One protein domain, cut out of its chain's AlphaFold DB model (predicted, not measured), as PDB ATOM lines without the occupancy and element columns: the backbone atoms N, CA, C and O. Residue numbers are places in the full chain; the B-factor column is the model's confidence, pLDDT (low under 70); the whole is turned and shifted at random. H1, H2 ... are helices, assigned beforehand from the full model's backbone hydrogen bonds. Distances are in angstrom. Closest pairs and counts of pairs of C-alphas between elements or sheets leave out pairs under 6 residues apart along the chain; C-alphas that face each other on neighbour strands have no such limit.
ATOM      1  N   LYS A   2     199.370 208.613 137.468       52.34
ATOM      2  CA  LYS A   2     197.989 208.552 138.003       52.34
ATOM      3  C   LYS A   2     197.233 207.232 137.717       52.34
ATOM      4  O   LYS A   2     196.843 206.558 138.659       52.34
ATOM      5  N   ASN A   3     197.191 206.773 136.461       60.41
ATOM      6  CA  ASN A   3     196.518 205.509 136.090       60.41
ATOM      7  C   ASN A   3     197.170 204.243 136.691       60.41
ATOM      8  O   ASN A   3     196.510 203.223 136.863       60.41
ATOM      9  N   TYR A   4     198.472 204.289 137.000       61.25
ATOM     10  CA  TYR A   4     199.187 203.156 137.603       61.25
ATOM     11  C   TYR A   4     198.896 203.054 139.109       61.25
ATOM     12  O   TYR A   4     198.778 201.954 139.644       61.25
ATOM     13  N   LEU A   5     198.732 204.205 139.773       61.31
ATOM     14  CA  LEU A   5     198.345 204.299 141.182       61.31
ATOM     15  C   LEU A   5     196.875 203.892 141.393       61.31
ATOM     16  O   LEU A   5     196.605 203.097 142.286       61.31
ATOM     17  N   GLU A   6     195.956 204.319 140.518       66.00
ATOM     18  CA  GLU A   6     194.534 203.918 140.559       66.00
ATOM     19  C   GLU A   6     194.343 202.400 140.343       66.00
ATOM     20  O   GLU A   6     193.527 201.753 141.003       66.00
ATOM     21  N   GLY A   7     195.135 201.790 139.452       73.19
ATOM     22  CA  GLY A   7     195.115 200.340 139.232       73.19
ATOM     23  C   GLY A   7     195.650 199.527 140.418       73.19
ATOM     24  O   GLY A   7     195.152 198.432 140.690       73.19
ATOM     25  N   LEU A   8     196.647 200.053 141.135       77.31
ATOM     26  CA  LEU A   8     197.187 199.431 142.347       77.31
ATOM     27  C   LEU A   8     196.203 199.557 143.520       77.31
ATOM     28  O   LEU A   8     195.966 198.580 144.230       77.31
ATOM     29  N   GLU A   9     195.578 200.725 143.672       79.69
ATOM     30  CA  GLU A   9     194.558 200.998 144.685       79.69
ATOM     31  C   GLU A   9     193.357 200.046 144.554       79.69
ATOM     32  O   GLU A   9     192.962 199.406 145.529       79.69
ATOM     33  N   ASN A  10     192.825 199.853 143.344       81.88
ATOM     34  CA  ASN A  10     191.703 198.935 143.121       81.88
ATOM     35  C   ASN A  10     192.037 197.471 143.454       81.88
ATOM     36  O   ASN A  10     191.186 196.758 143.987       81.88
ATOM     37  N   LYS A  11     193.273 197.017 143.203       86.19
ATOM     38  CA  LYS A  11     193.722 195.666 143.589       86.19
ATOM     39  C   LYS A  11     193.827 195.509 145.106       86.19
ATOM     40  O   LYS A  11     193.418 194.475 145.630       86.19
ATOM     41  N   LEU A  12     194.326 196.528 145.808       87.19
ATOM     42  CA  LEU A  12     194.396 196.539 147.273       87.19
ATOM     43  C   LEU A  12     192.997 196.523 147.901       87.19
ATOM     44  O   LEU A  12     192.749 195.756 148.829       87.19
ATOM     45  N   TRP A  13     192.055 197.290 147.351       88.56
ATOM     46  CA  TRP A  13     190.662 197.272 147.797       88.56
ATOM     47  C   TRP A  13     189.945 195.953 147.498       88.56
ATOM     48  O   TRP A  13     189.148 195.493 148.315       88.56
ATOM     49  N   LEU A  14     190.242 195.314 146.364       88.75
ATOM     50  CA  LEU A  14     189.733 193.977 146.061       88.75
ATOM     51  C   LEU A  14     190.281 192.942 147.056       88.75
ATOM     52  O   LEU A  14     189.506 192.170 147.617       88.75
ATOM     53  N   ALA A  15     191.583 192.966 147.351       89.12
ATOM     54  CA  ALA A  15     192.171 192.106 148.379       89.12
ATOM     55  C   ALA A  15     191.543 192.356 149.764       89.12
ATOM     56  O   ALA A  15     191.176 191.407 150.454       89.12
ATOM     57  N   GLY A  16     191.328 193.624 150.132       88.12
ATOM     58  CA  GLY A  16     190.635 194.008 151.363       88.12
ATOM     59  C   GLY A  16     189.192 193.496 151.429       88.12
ATOM     60  O   GLY A  16     188.770 192.999 152.469       88.12
ATOM     61  N   SER A  17     188.452 193.538 150.316       89.50
ATOM     62  CA  SER A  17     187.084 193.002 150.248       89.50
ATOM     63  C   SER A  17     187.023 191.489 150.482       89.50
ATOM     64  O   SER A  17     186.174 191.017 151.239       89.50
ATOM     65  N   ILE A  18     187.960 190.739 149.892       92.00
ATOM     66  CA  ILE A  18     188.071 189.285 150.065       92.00
ATOM     67  C   ILE A  18     188.448 188.958 151.510       92.00
ATOM     68  O   ILE A  18     187.879 188.043 152.100       92.00
ATOM     69  N   LEU A  19     189.362 189.730 152.099       92.88
ATOM     70  CA  LEU A  19     189.787 189.546 153.484       92.88
ATOM     71  C   LEU A  19     188.638 189.803 154.470       92.88
ATOM     72  O   LEU A  19     188.436 188.996 155.373       92.88
ATOM     73  N   LEU A  20     187.846 190.865 154.280       92.44
ATOM     74  CA  LEU A  20     186.673 191.152 155.120       92.44
ATOM     75  C   LEU A  20     185.616 190.045 155.031       92.44
ATOM     76  O   LEU A  20     185.123 189.585 156.061       92.44
ATOM     77  N   ALA A  21     185.310 189.570 153.822       91.81
ATOM     78  CA  ALA A  21     184.382 188.457 153.635       91.81
ATOM     79  C   ALA A  21     184.922 187.150 154.249       91.81
ATOM     80  O   ALA A  21     184.176 186.422 154.903       91.81
ATOM     81  N   GLY A  22     186.223 186.883 154.102       92.75
ATOM     82  CA  GLY A  22     186.899 185.737 154.709       92.75
ATOM     83  C   GLY A  22     186.864 185.769 156.239       92.75
ATOM     84  O   GLY A  22     186.507 184.770 156.857       92.75
ATOM     85  N   LEU A  23     187.147 186.921 156.855       92.31
ATOM     86  CA  LEU A  23     187.011 187.112 158.305       92.31
ATOM     87  C   LEU A  23     185.569 186.900 158.770       92.31
ATOM     88  O   LEU A  23     185.349 186.251 159.791       92.31
ATOM     89  N   GLY A  24     184.593 187.389 158.000       92.19
ATOM     90  CA  GLY A  24     183.178 187.123 158.244       92.19
ATOM     91  C   GLY A  24     182.877 185.628 158.317       92.19
ATOM     92  O   GLY A  24     182.225 185.184 159.260       92.19
ATOM     93  N   LEU A  25     183.395 184.832 157.381       93.56
ATOM     94  CA  LEU A  25     183.206 183.377 157.387       93.56
ATOM     95  C   LEU A  25     183.864 182.692 158.592       93.56
ATOM     96  O   LEU A  25     183.268 181.775 159.151       93.56
ATOM     97  N   VAL A  26     185.043 183.150 159.026       93.44
ATOM     98  CA  VAL A  26     185.737 182.586 160.199       93.44
ATOM     99  C   VAL A  26     184.905 182.756 161.473       93.44
ATOM    100  O   VAL A  26     184.763 181.805 162.237       93.44
ATOM    101  N   ILE A  27     184.302 183.931 161.689       92.25
ATOM    102  CA  ILE A  27     183.531 184.215 162.914       92.25
ATOM    103  C   ILE A  27     182.067 183.746 162.858       92.25
ATOM    104  O   ILE A  27     181.309 183.989 163.797       92.25
ATOM    105  N   LEU A  28     181.638 183.090 161.774       92.62
ATOM    106  CA  LEU A  28     180.244 182.684 161.555       92.62
ATOM    107  C   LEU A  28     179.716 181.753 162.656       92.62
ATOM    108  O   LEU A  28     178.574 181.908 163.087       92.62
ATOM    109  N   ALA A  29     180.554 180.824 163.126       88.12
ATOM    110  CA  ALA A  29     180.197 179.877 164.181       88.12
ATOM    111  C   ALA A  29     179.993 180.558 165.546       88.12
ATOM    112  O   ALA A  29     179.153 180.129 166.331       88.12
ATOM    113  N   GLU A  30     180.733 181.635 165.813       88.44
ATOM    114  CA  GLU A  30     180.681 182.365 167.083       88.44
ATOM    115  C   GLU A  30     179.599 183.455 167.074       88.44
ATOM    116  O   GLU A  30     178.907 183.682 168.067       88.44
ATOM    117  N   SER A  31     179.409 184.139 165.941       93.38
ATOM    118  CA  SER A  31     178.339 185.117 165.769       93.38
ATOM    119  C   SER A  31     177.940 185.270 164.310       93.38
ATOM    120  O   SER A  31     178.510 186.060 163.550       93.38
ATOM    121  N   TRP A  32     176.858 184.586 163.944       93.31
ATOM    122  CA  TRP A  32     176.268 184.716 162.617       93.31
ATOM    123  C   TRP A  32     175.839 186.158 162.301       93.31
ATOM    124  O   TRP A  32     175.962 186.605 161.164       93.31
ATOM    125  N   LYS A  33     175.416 186.928 163.315       92.31
ATOM    126  CA  LYS A  33     175.019 188.337 163.161       92.31
ATOM    127  C   LYS A  33     176.201 189.223 162.752       92.31
ATOM    128  O   LYS A  33     176.074 190.012 161.823       92.31
ATOM    129  N   ALA A  34     177.348 189.084 163.416       93.12
ATOM    130  CA  ALA A  34     178.552 189.856 163.091       93.12
ATOM    131  C   ALA A  34     179.183 189.401 161.766       93.12
ATOM    132  O   ALA A  34     179.617 190.226 160.964       93.12
ATOM    133  N   SER A  35     179.156 188.092 161.502       93.69
ATOM    134  CA  SER A  35     179.588 187.505 160.234       93.69
ATOM    135  C   SER A  35     178.869 188.122 159.035       93.69
ATOM    136  O   SER A  35     179.522 188.555 158.085       93.69
ATOM    137  N   LEU A  36     177.538 188.264 159.109       94.88
ATOM    138  CA  LEU A  36     176.761 188.920 158.058       94.88
ATOM    139  C   LEU A  36     177.218 190.363 157.825       94.88
ATOM    140  O   LEU A  36     177.405 190.752 156.675       94.88
ATOM    141  N   VAL A  37     177.460 191.138 158.888       93.56
ATOM    142  CA  VAL A  37     177.943 192.527 158.773       93.56
ATOM    143  C   VAL A  37     179.284 192.591 158.030       93.56
ATOM    144  O   VAL A  37     179.437 193.427 157.141       93.56
ATOM    145  N   LEU A  38     180.232 191.690 158.321       93.38
ATOM    146  CA  LEU A  38     181.539 191.653 157.643       93.38
ATOM    147  C   LEU A  38     181.464 191.171 156.193       93.38
ATOM    148  O   LEU A  38     182.150 191.723 155.332       93.38
ATOM    149  N   ILE A  39     180.618 190.180 155.901       93.12
ATOM    150  CA  ILE A  39     180.398 189.707 154.529       93.12
ATOM    151  C   ILE A  39     179.776 190.830 153.689       93.12
ATOM    152  O   ILE A  39     180.263 191.120 152.593       93.12
ATOM    153  N   PHE A  40     178.767 191.531 154.221       91.81
ATOM    154  CA  PHE A  40     178.199 192.711 153.567       91.81
ATOM    155  C   PHE A  40     179.226 193.836 153.409       91.81
ATOM    156  O   PHE A  40     179.275 194.460 152.350       91.81
ATOM    157  N   ALA A  41     180.089 194.062 154.405       90.50
ATOM    158  CA  ALA A  41     181.174 195.032 154.299       90.50
ATOM    159  C   ALA A  41     182.139 194.695 153.157       90.50
ATOM    160  O   ALA A  41     182.461 195.574 152.360       90.50
ATOM    161  N   GLY A  42     182.537 193.427 153.019       89.44
ATOM    162  CA  GLY A  42     183.352 192.959 151.897       89.44
ATOM    163  C   GLY A  42     182.692 193.241 150.543       89.44
ATOM    164  O   GLY A  42     183.332 193.783 149.645       89.44
ATOM    165  N   ILE A  43     181.392 192.964 150.408       90.69
ATOM    166  CA  ILE A  43     180.639 193.216 149.166       90.69
ATOM    167  C   ILE A  43     180.574 194.718 148.846       90.69
ATOM    168  O   ILE A  43     180.891 195.120 147.729       90.69
ATOM    169  N   ILE A  44     180.205 195.560 149.815       87.88
ATOM    170  CA  ILE A  44     180.027 197.011 149.614       87.88
ATOM    171  C   ILE A  44     181.353 197.698 149.274       87.88
ATOM    172  O   ILE A  44     181.395 198.622 148.465       87.88
ATOM    173  N   VAL A  45     182.445 197.242 149.886       87.56
ATOM    174  CA  VAL A  45     183.781 197.827 149.737       87.56
ATOM    175  C   VAL A  45     184.478 197.332 148.470       87.56
ATOM    176  O   VAL A  45     185.528 197.855 148.113       87.56
ATOM    177  N   ASN A  46     183.913 196.372 147.738       89.94
ATOM    178  CA  ASN A  46     184.452 195.937 146.455       89.94
ATOM    179  C   ASN A  46     184.493 197.117 145.452       89.94
ATOM    180  O   ASN A  46     183.480 197.799 145.289       89.94
ATOM    181  N   PRO A  47     185.624 197.379 144.762       85.44
ATOM    182  CA  PRO A  47     185.780 198.540 143.875       85.44
ATOM    183  C   PRO A  47     184.708 198.671 142.789       85.44
ATOM    184  O   PRO A  47     184.312 199.790 142.473       85.44
ATOM    185  N   PHE A  48     184.182 197.561 142.268       86.62
ATOM    186  CA  PHE A  48     183.130 197.601 141.249       86.62
ATOM    187  C   PHE A  48     181.776 198.040 141.821       86.62
ATOM    188  O   PHE A  48     181.057 198.814 141.194       86.62
ATOM    189  N   ILE A  49     181.440 197.568 143.024       86.00
ATOM    190  CA  ILE A  49     180.158 197.846 143.684       86.00
ATOM    191  C   ILE A  49     180.180 199.237 144.320       86.00
ATOM    192  O   ILE A  49     179.225 199.999 144.174       86.00
ATOM    193  N   TYR A  50     181.290 199.598 144.964       85.56
ATOM    194  CA  TYR A  50     181.473 200.906 145.583       85.56
ATOM    195  C   TYR A  50     181.357 202.044 144.559       85.56
ATOM    196  O   TYR A  50     180.640 203.012 144.803       85.56
ATOM    197  N   GLY A  51     181.997 201.910 143.391       82.88
ATOM    198  CA  GLY A  51     181.938 202.933 142.341       82.88
ATOM    199  C   GLY A  51     180.517 203.176 141.819       82.88
ATOM    200  O   GLY A  51     180.127 204.316 141.572       82.88
ATOM    201  N   GLU A  52     179.703 202.125 141.700       84.62
ATOM    202  CA  GLU A  52     178.292 202.250 141.314       84.62
ATOM    203  C   GLU A  52     177.443 202.880 142.433       84.62
ATOM    204  O   GLU A  52     176.581 203.724 142.176       84.62
ATOM    205  N   LEU A  53     177.716 202.520 143.690       83.38
ATOM    206  CA  LEU A  53     177.027 203.061 144.861       83.38
ATOM    207  C   LEU A  53     177.256 204.574 145.010       83.38
ATOM    208  O   LEU A  53     176.301 205.328 145.203       83.38
ATOM    209  N   VAL A  54     178.505 205.026 144.867       83.88
ATOM    210  CA  VAL A  54     178.883 206.446 144.947       83.88
ATOM    211  C   VAL A  54     178.202 207.259 143.843       83.88
ATOM    212  O   VAL A  54     177.649 208.324 144.129       83.88
ATOM    213  N   LYS A  55     178.145 206.729 142.612       84.69
ATOM    214  CA  LYS A  55     177.439 207.364 141.484       84.69
ATOM    215  C   LYS A  55     175.947 207.544 141.758       84.69
ATOM    216  O   LYS A  55     175.408 208.623 141.524       84.69
ATOM    217  N   ARG A  56     175.276 206.508 142.271       85.50
ATOM    218  CA  ARG A  56     173.829 206.549 142.558       85.50
ATOM    219  C   ARG A  56     173.481 207.474 143.716       85.50
ATOM    220  O   ARG A  56     172.464 208.160 143.657       85.50
ATOM    221  N   LEU A  57     174.321 207.506 144.748       82.12
ATOM    222  CA  LEU A  57     174.114 208.333 145.939       82.12
ATOM    223  C   LEU A  57     174.668 209.759 145.798       82.12
ATOM    224  O   LEU A  57     174.510 210.554 146.719       82.12
ATOM    225  N   LYS A  58     175.285 210.095 144.654       81.31
ATOM    226  CA  LYS A  58     175.926 211.395 144.387       81.31
ATOM    227  C   LYS A  58     176.935 211.792 145.475       81.31
ATOM    228  O   LYS A  58     177.028 212.959 145.849       81.31
ATOM    229  N   LEU A  59     177.658 210.809 146.009       76.44
ATOM    230  CA  LEU A  59     178.689 211.023 147.023       76.44
ATOM    231  C   LEU A  59     180.017 211.402 146.358       76.44
ATOM    232  O   LEU A  59     180.252 211.097 145.192       76.44
ATOM    233  N   ASP A  60     180.891 212.068 147.108       75.12
ATOM    234  CA  ASP A  60     182.241 212.391 146.645       75.12
ATOM    235  C   ASP A  60     183.139 211.147 146.755       75.12
ATOM    236  O   ASP A  60     183.179 210.488 147.802       75.12
ATOM    237  N   GLU A  61     183.860 210.805 145.688       71.88
ATOM    238  CA  GLU A  61     184.685 209.592 145.598       71.88
ATOM    239  C   GLU A  61     186.048 209.806 146.276       71.88
ATOM    240  O   GLU A  61     187.118 209.722 145.677       71.88
ATOM    241  N   LYS A  62     186.009 210.133 147.571       78.75
ATOM    242  CA  LYS A  62     187.201 210.348 148.395       78.75
ATOM    243  C   LYS A  62     187.601 209.065 149.111       78.75
ATOM    244  O   LYS A  62     186.787 208.444 149.795       78.75
ATOM    245  N   LEU A  63     188.894 208.741 149.065       76.94
ATOM    246  CA  LEU A  63     189.495 207.619 149.799       76.94
ATOM    247  C   LEU A  63     189.106 207.616 151.292       76.94
ATOM    248  O   LEU A  63     188.806 206.569 151.861       76.94
ATOM    249  N   GLN A  64     189.035 208.798 151.911       83.38
ATOM    250  CA  GLN A  64     188.647 208.974 153.317       83.38
ATOM    251  C   GLN A  64     187.221 208.485 153.619       83.38
ATOM    252  O   GLN A  64     186.990 207.923 154.686       83.38
ATOM    253  N   VAL A  65     186.279 208.646 152.681       81.38
ATOM    254  CA  VAL A  65     184.878 208.213 152.843       81.38
ATOM    255  C   VAL A  65     184.794 206.687 152.853       81.38
ATOM    256  O   VAL A  65     184.139 206.103 153.713       81.38
ATOM    257  N   ARG A  66     185.528 206.029 151.950       83.44
ATOM    258  CA  ARG A  66     185.579 204.565 151.853       83.44
ATOM    259  C   ARG A  66     186.258 203.930 153.065       83.44
ATOM    260  O   ARG A  66     185.748 202.958 153.614       83.44
ATOM    261  N   VAL A  67     187.373 204.509 153.515       85.50
ATOM    262  CA  VAL A  67     188.064 204.098 154.749       85.50
ATOM    263  C   VAL A  67     187.157 204.303 155.966       85.50
ATOM    264  O   VAL A  67     187.028 203.391 156.780       85.50
ATOM    265  N   GLY A  68     186.470 205.445 156.064       86.50
ATOM    266  CA  GLY A  68     185.494 205.711 157.123       86.50
ATOM    267  C   GLY A  68     184.341 204.701 157.148       86.50
ATOM    268  O   GLY A  68     183.953 204.250 158.223       86.50
ATOM    269  N   LEU A  69     183.847 204.281 155.980       85.81
ATOM    270  CA  LEU A  69     182.800 203.262 155.855       85.81
ATOM    271  C   LEU A  69     183.275 201.872 156.305       85.81
ATOM    272  O   LEU A  69     182.544 201.187 157.017       85.81
ATOM    273  N   VAL A  70     184.505 201.472 155.964       87.56
ATOM    274  CA  VAL A  70     185.099 200.226 156.485       87.56
ATOM    275  C   VAL A  70     185.235 200.280 157.999       87.56
ATOM    276  O   VAL A  70     184.831 199.337 158.671       87.56
ATOM    277  N   TRP A  71     185.772 201.374 158.543       90.94
ATOM    278  CA  TRP A  71     185.909 201.546 159.989       90.94
ATOM    279  C   TRP A  71     184.561 201.482 160.699       90.94
ATOM    280  O   TRP A  71     184.437 200.771 161.693       90.94
ATOM    281  N   LEU A  72     183.541 202.155 160.162       92.69
ATOM    282  CA  LEU A  72     182.184 202.090 160.693       92.69
ATOM    283  C   LEU A  72     181.668 200.647 160.700       92.69
ATOM    284  O   LEU A  72     181.196 200.176 161.731       92.69
ATOM    285  N   LEU A  73     181.800 199.920 159.588       90.31
ATOM    286  CA  LEU A  73     181.320 198.542 159.488       90.31
ATOM    287  C   LEU A  73     182.091 197.581 160.402       90.31
ATOM    288  O   LEU A  73     181.472 196.744 161.056       90.31
ATOM    289  N   LEU A  74     183.408 197.747 160.534       91.12
ATOM    290  CA  LEU A  74     184.220 196.991 161.486       91.12
ATOM    291  C   LEU A  74     183.783 197.257 162.932       91.12
ATOM    292  O   LEU A  74     183.566 196.301 163.670       91.12
ATOM    293  N   VAL A  75     183.575 198.522 163.321       94.50
ATOM    294  CA  VAL A  75     183.078 198.880 164.661       94.50
ATOM    295  C   VAL A  75     181.667 198.333 164.890       94.50
ATOM    296  O   VAL A  75     181.380 197.786 165.950       94.50
ATOM    297  N   THR A  76     180.773 198.416 163.904       92.50
ATOM    298  CA  THR A  76     179.432 197.829 164.053       92.50
ATOM    299  C   THR A  76     179.497 196.312 164.192       92.50
ATOM    300  O   THR A  76     178.810 195.758 165.045       92.50
ATOM    301  N   SER A  77     180.361 195.636 163.431       91.50
ATOM    302  CA  SER A  77     180.555 194.193 163.543       91.50
ATOM    303  C   SER A  77     181.101 193.801 164.911       91.50
ATOM    304  O   SER A  77     180.619 192.830 165.487       91.50
ATOM    305  N   THR A  78     182.078 194.531 165.458       91.62
ATOM    306  CA  THR A  78     182.625 194.229 166.790       91.62
ATOM    307  C   THR A  78     181.589 194.457 167.887       91.62
ATOM    308  O   THR A  78     181.435 193.604 168.759       91.62
ATOM    309  N   VAL A  79     180.805 195.537 167.807       94.81
ATOM    310  CA  VAL A  79     179.699 195.804 168.743       94.81
ATOM    311  C   VAL A  79     178.621 194.719 168.650       94.81
ATOM    312  O   VAL A  79     178.178 194.200 169.674       94.81
ATOM    313  N   VAL A  80     178.217 194.326 167.438       93.88
ATOM    314  CA  VAL A  80     177.231 193.253 167.210       93.88
ATOM    315  C   VAL A  80     177.757 191.907 167.704       93.88
ATOM    316  O   VAL A  80     177.008 191.143 168.313       93.88
ATOM    317  N   PHE A  81     179.038 191.616 167.482       93.75
ATOM    318  CA  PHE A  81     179.696 190.405 167.962       93.75
ATOM    319  C   PHE A  81     179.668 190.329 169.491       93.75
ATOM    320  O   PHE A  81     179.169 189.352 170.051       93.75
ATOM    321  N   GLN A  82     180.121 191.392 170.160       93.25
ATOM    322  CA  GLN A  82     180.154 191.477 171.618       93.25
ATOM    323  C   GLN A  82     178.745 191.422 172.224       93.25
ATOM    324  O   GLN A  82     178.517 190.721 173.209       93.25
ATOM    325  N   SER A  83     177.776 192.107 171.609       93.44
ATOM    326  CA  SER A  83     176.374 192.064 172.031       93.44
ATOM    327  C   SER A  83     175.789 190.657 171.901       93.44
ATOM    328  O   SER A  83     175.197 190.156 172.857       93.44
ATOM    329  N   HIS A  84     176.001 189.975 170.775       91.75
ATOM    330  CA  HIS A  84     175.495 188.619 170.573       91.75
ATOM    331  C   HIS A  84     176.117 187.614 171.551       91.75
ATOM    332  O   HIS A  84     175.381 186.840 172.159       91.75
ATOM    333  N   GLN A  85     177.433 187.674 171.784       91.12
ATOM    334  CA  GLN A  85     178.068 186.843 172.812       91.12
ATOM    335  C   GLN A  85     177.518 187.139 174.215       91.12
ATOM    336  O   GLN A  85     177.266 186.213 174.984       91.12
ATOM    337  N   SER A  86     177.277 188.413 174.552       90.50
ATOM    338  CA  SER A  86     176.686 188.777 175.847       90.50
ATOM    339  C   SER A  86     175.262 188.234 176.017       90.50
ATOM    340  O   SER A  86     174.913 187.779 177.105       90.50
ATOM    341  N   GLN A  87     174.467 188.212 174.939       91.56
ATOM    342  CA  GLN A  87     173.126 187.622 174.926       91.56
ATOM    343  C   GLN A  87     173.191 186.107 175.129       91.56
ATOM    344  O   GLN A  87     172.501 185.593 176.004       91.56
ATOM    345  N   GLN A  88     174.068 185.408 174.405       91.81
ATOM    346  CA  GLN A  88     174.253 183.964 174.568       91.81
ATOM    347  C   GLN A  88     174.696 183.594 175.988       91.81
ATOM    348  O   GLN A  88     174.165 182.657 176.580       91.81
ATOM    349  N   LEU A  89     175.629 184.353 176.573       92.12
ATOM    350  CA  LEU A  89     176.061 184.131 177.952       92.12
ATOM    351  C   LEU A  89     174.928 184.398 178.954       92.12
ATOM    352  O   LEU A  89     174.795 183.664 179.933       92.12
ATOM    353  N   ALA A  90     174.119 185.436 178.732       93.50
ATOM    354  CA  ALA A  90     172.968 185.736 179.579       93.50
ATOM    355  C   ALA A  90     171.904 184.629 179.506       93.50
ATOM    356  O   ALA A  90     171.401 184.204 180.542       93.50
ATOM    357  N   GLU A  91     171.598 184.116 178.313       93.25
ATOM    358  CA  GLU A  91     170.681 182.986 178.125       93.25
ATOM    359  C   GLU A  91     171.211 181.709 178.788       93.25
ATOM    360  O   GLU A  91     170.484 181.072 179.550       93.25
ATOM    361  N   ALA A  92     172.495 181.387 178.598       94.12
ATOM    362  CA  ALA A  92     173.132 180.235 179.236       94.12
ATOM    363  C   ALA A  92     173.084 180.318 180.772       94.12
ATOM    364  O   ALA A  92     172.786 179.325 181.437       94.12
ATOM    365  N   LYS A  93     173.316 181.509 181.348       95.19
ATOM    366  CA  LYS A  93     173.180 181.739 182.795       95.19
ATOM    367  C   LYS A  93     171.747 181.546 183.279       95.19
ATOM    368  O   LYS A  93     171.556 180.877 184.285       95.19
ATOM    369  N   ARG A  94     170.748 182.065 182.557       94.75
ATOM    370  CA  ARG A  94     169.329 181.902 182.923       94.75
ATOM    371  C   ARG A  94     168.899 180.437 182.919       94.75
ATOM    372  O   ARG A  94     168.214 180.017 183.843       94.75
ATOM    373  N   ILE A  95     169.327 179.664 181.921       96.12
ATOM    374  CA  ILE A  95     169.045 178.221 181.854       96.12
ATOM    375  C   ILE A  95     169.721 177.499 183.022       96.12
ATOM    376  O   ILE A  95     169.075 176.709 183.707       96.12
ATOM    377  N   ALA A  96     170.992 177.804 183.300       95.50
ATOM    378  CA  ALA A  96     171.701 177.221 184.436       95.50
ATOM    379  C   ALA A  96     171.023 177.567 185.775       95.50
ATOM    380  O   ALA A  96     170.823 176.687 186.612       95.50
ATOM    381  N   GLU A  97     170.618 178.823 185.971       95.69
ATOM    382  CA  GLU A  97     169.867 179.274 187.146       95.69
ATOM    383  C   GLU A  97     168.533 178.528 187.275       95.69
ATOM    384  O   GLU A  97     168.241 177.989 188.343       95.69
ATOM    385  N   GLU A  98     167.760 178.407 186.196       96.38
ATOM    386  CA  GLU A  98     166.493 177.673 186.197       96.38
ATOM    387  C   GLU A  98     166.689 176.183 186.515       96.38
ATOM    388  O   GLU A  98     165.965 175.626 187.342       96.38
TER     389      GLU A  98
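Overview. This is residues 2 to 98 of the 332 residues of an uncharacterized protein of Pseudomonas sp. WS 5019 (UniProt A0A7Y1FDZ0). Three helices, H1, H2 and H4, run nearly in line with one another, H2 going back against the other two, and the short H3 turns off crosswise at the end of H2. The whole is long and thin: residues 2 to 8 of H1 stick out at one end and residues 89 to 98 of H4 at the other, with the shorter H2 packed on both long helices in the body. The printed part has 97 residues and four named helices, in the order H1, H2, H3, H4, with no named strand; the class is all helix. It is loose, with a radius of gyration of the C-alphas of 17.1 A, and a rod in outline, spanning 65 by 25 by 18 A.

Along the chain. H1 holds residues 2 to 26, from C-alpha 2 at (197.989, 208.552, 138.003), and is 36.3 A long. H2, residues 32 to 45, is 19.9 A long. H3, residues 47 to 57, begins with C-alpha 47 at (185.780, 198.540, 143.875). H4, residues 63 to 98, is the longest helix, 52.4 A from first to last C-alpha, and ends with C-alpha 98 at (166.493, 177.673, 186.197).

Arrangement. H1 and H2 form a helical hairpin and touch, with the C-alphas of Ser 17 and Gly 42 the closest at 4.1 A. They run opposite ways at a shallow tilt of 12 degrees. H1 only just touches H3, with 3 pairs of C-alphas within 8 A and with its residues 10 to 14 alone; the closest C-alphas, of Asn 10 and Pro 47, are 6.0 A apart, and the lines are about perpendicular at 82 degrees. H2 and H3 are close but not clearly touching, the closest C-alphas being those of Ile 44 and Tyr 50, 5.8 A; their lines are about perpendicular at 83 degrees. H2 touches H4, closest at the C-alphas of Ala 34 and Ser 77, 4.8 A, with a shallow tilt of 8 degrees, opposite ways. H1 and H4 are near each other, with 7 pairs of C-alphas within 10 A, and H3 and H4 are only just apart, closest 8.3 A. In H1, H2 and H4 every O i to N i+4 pair is within hydrogen-bond range; in H3, 6 of 7 are.

Size, cuts and confidence. The C-alphas of Lys 2 and Glu 98, the two farthest apart, are 65.3 A apart. Without the stretches that stand free, residues 2 to 8 and 89 to 98, the body has 80 residues and spans 40 by 21 by 18 A. The links H1 to H2, H2 to H3 and H3 to H4 are tight. The printed part has no cut. Its mean pLDDT is 87.5, and residues 2 to 6 are under 70.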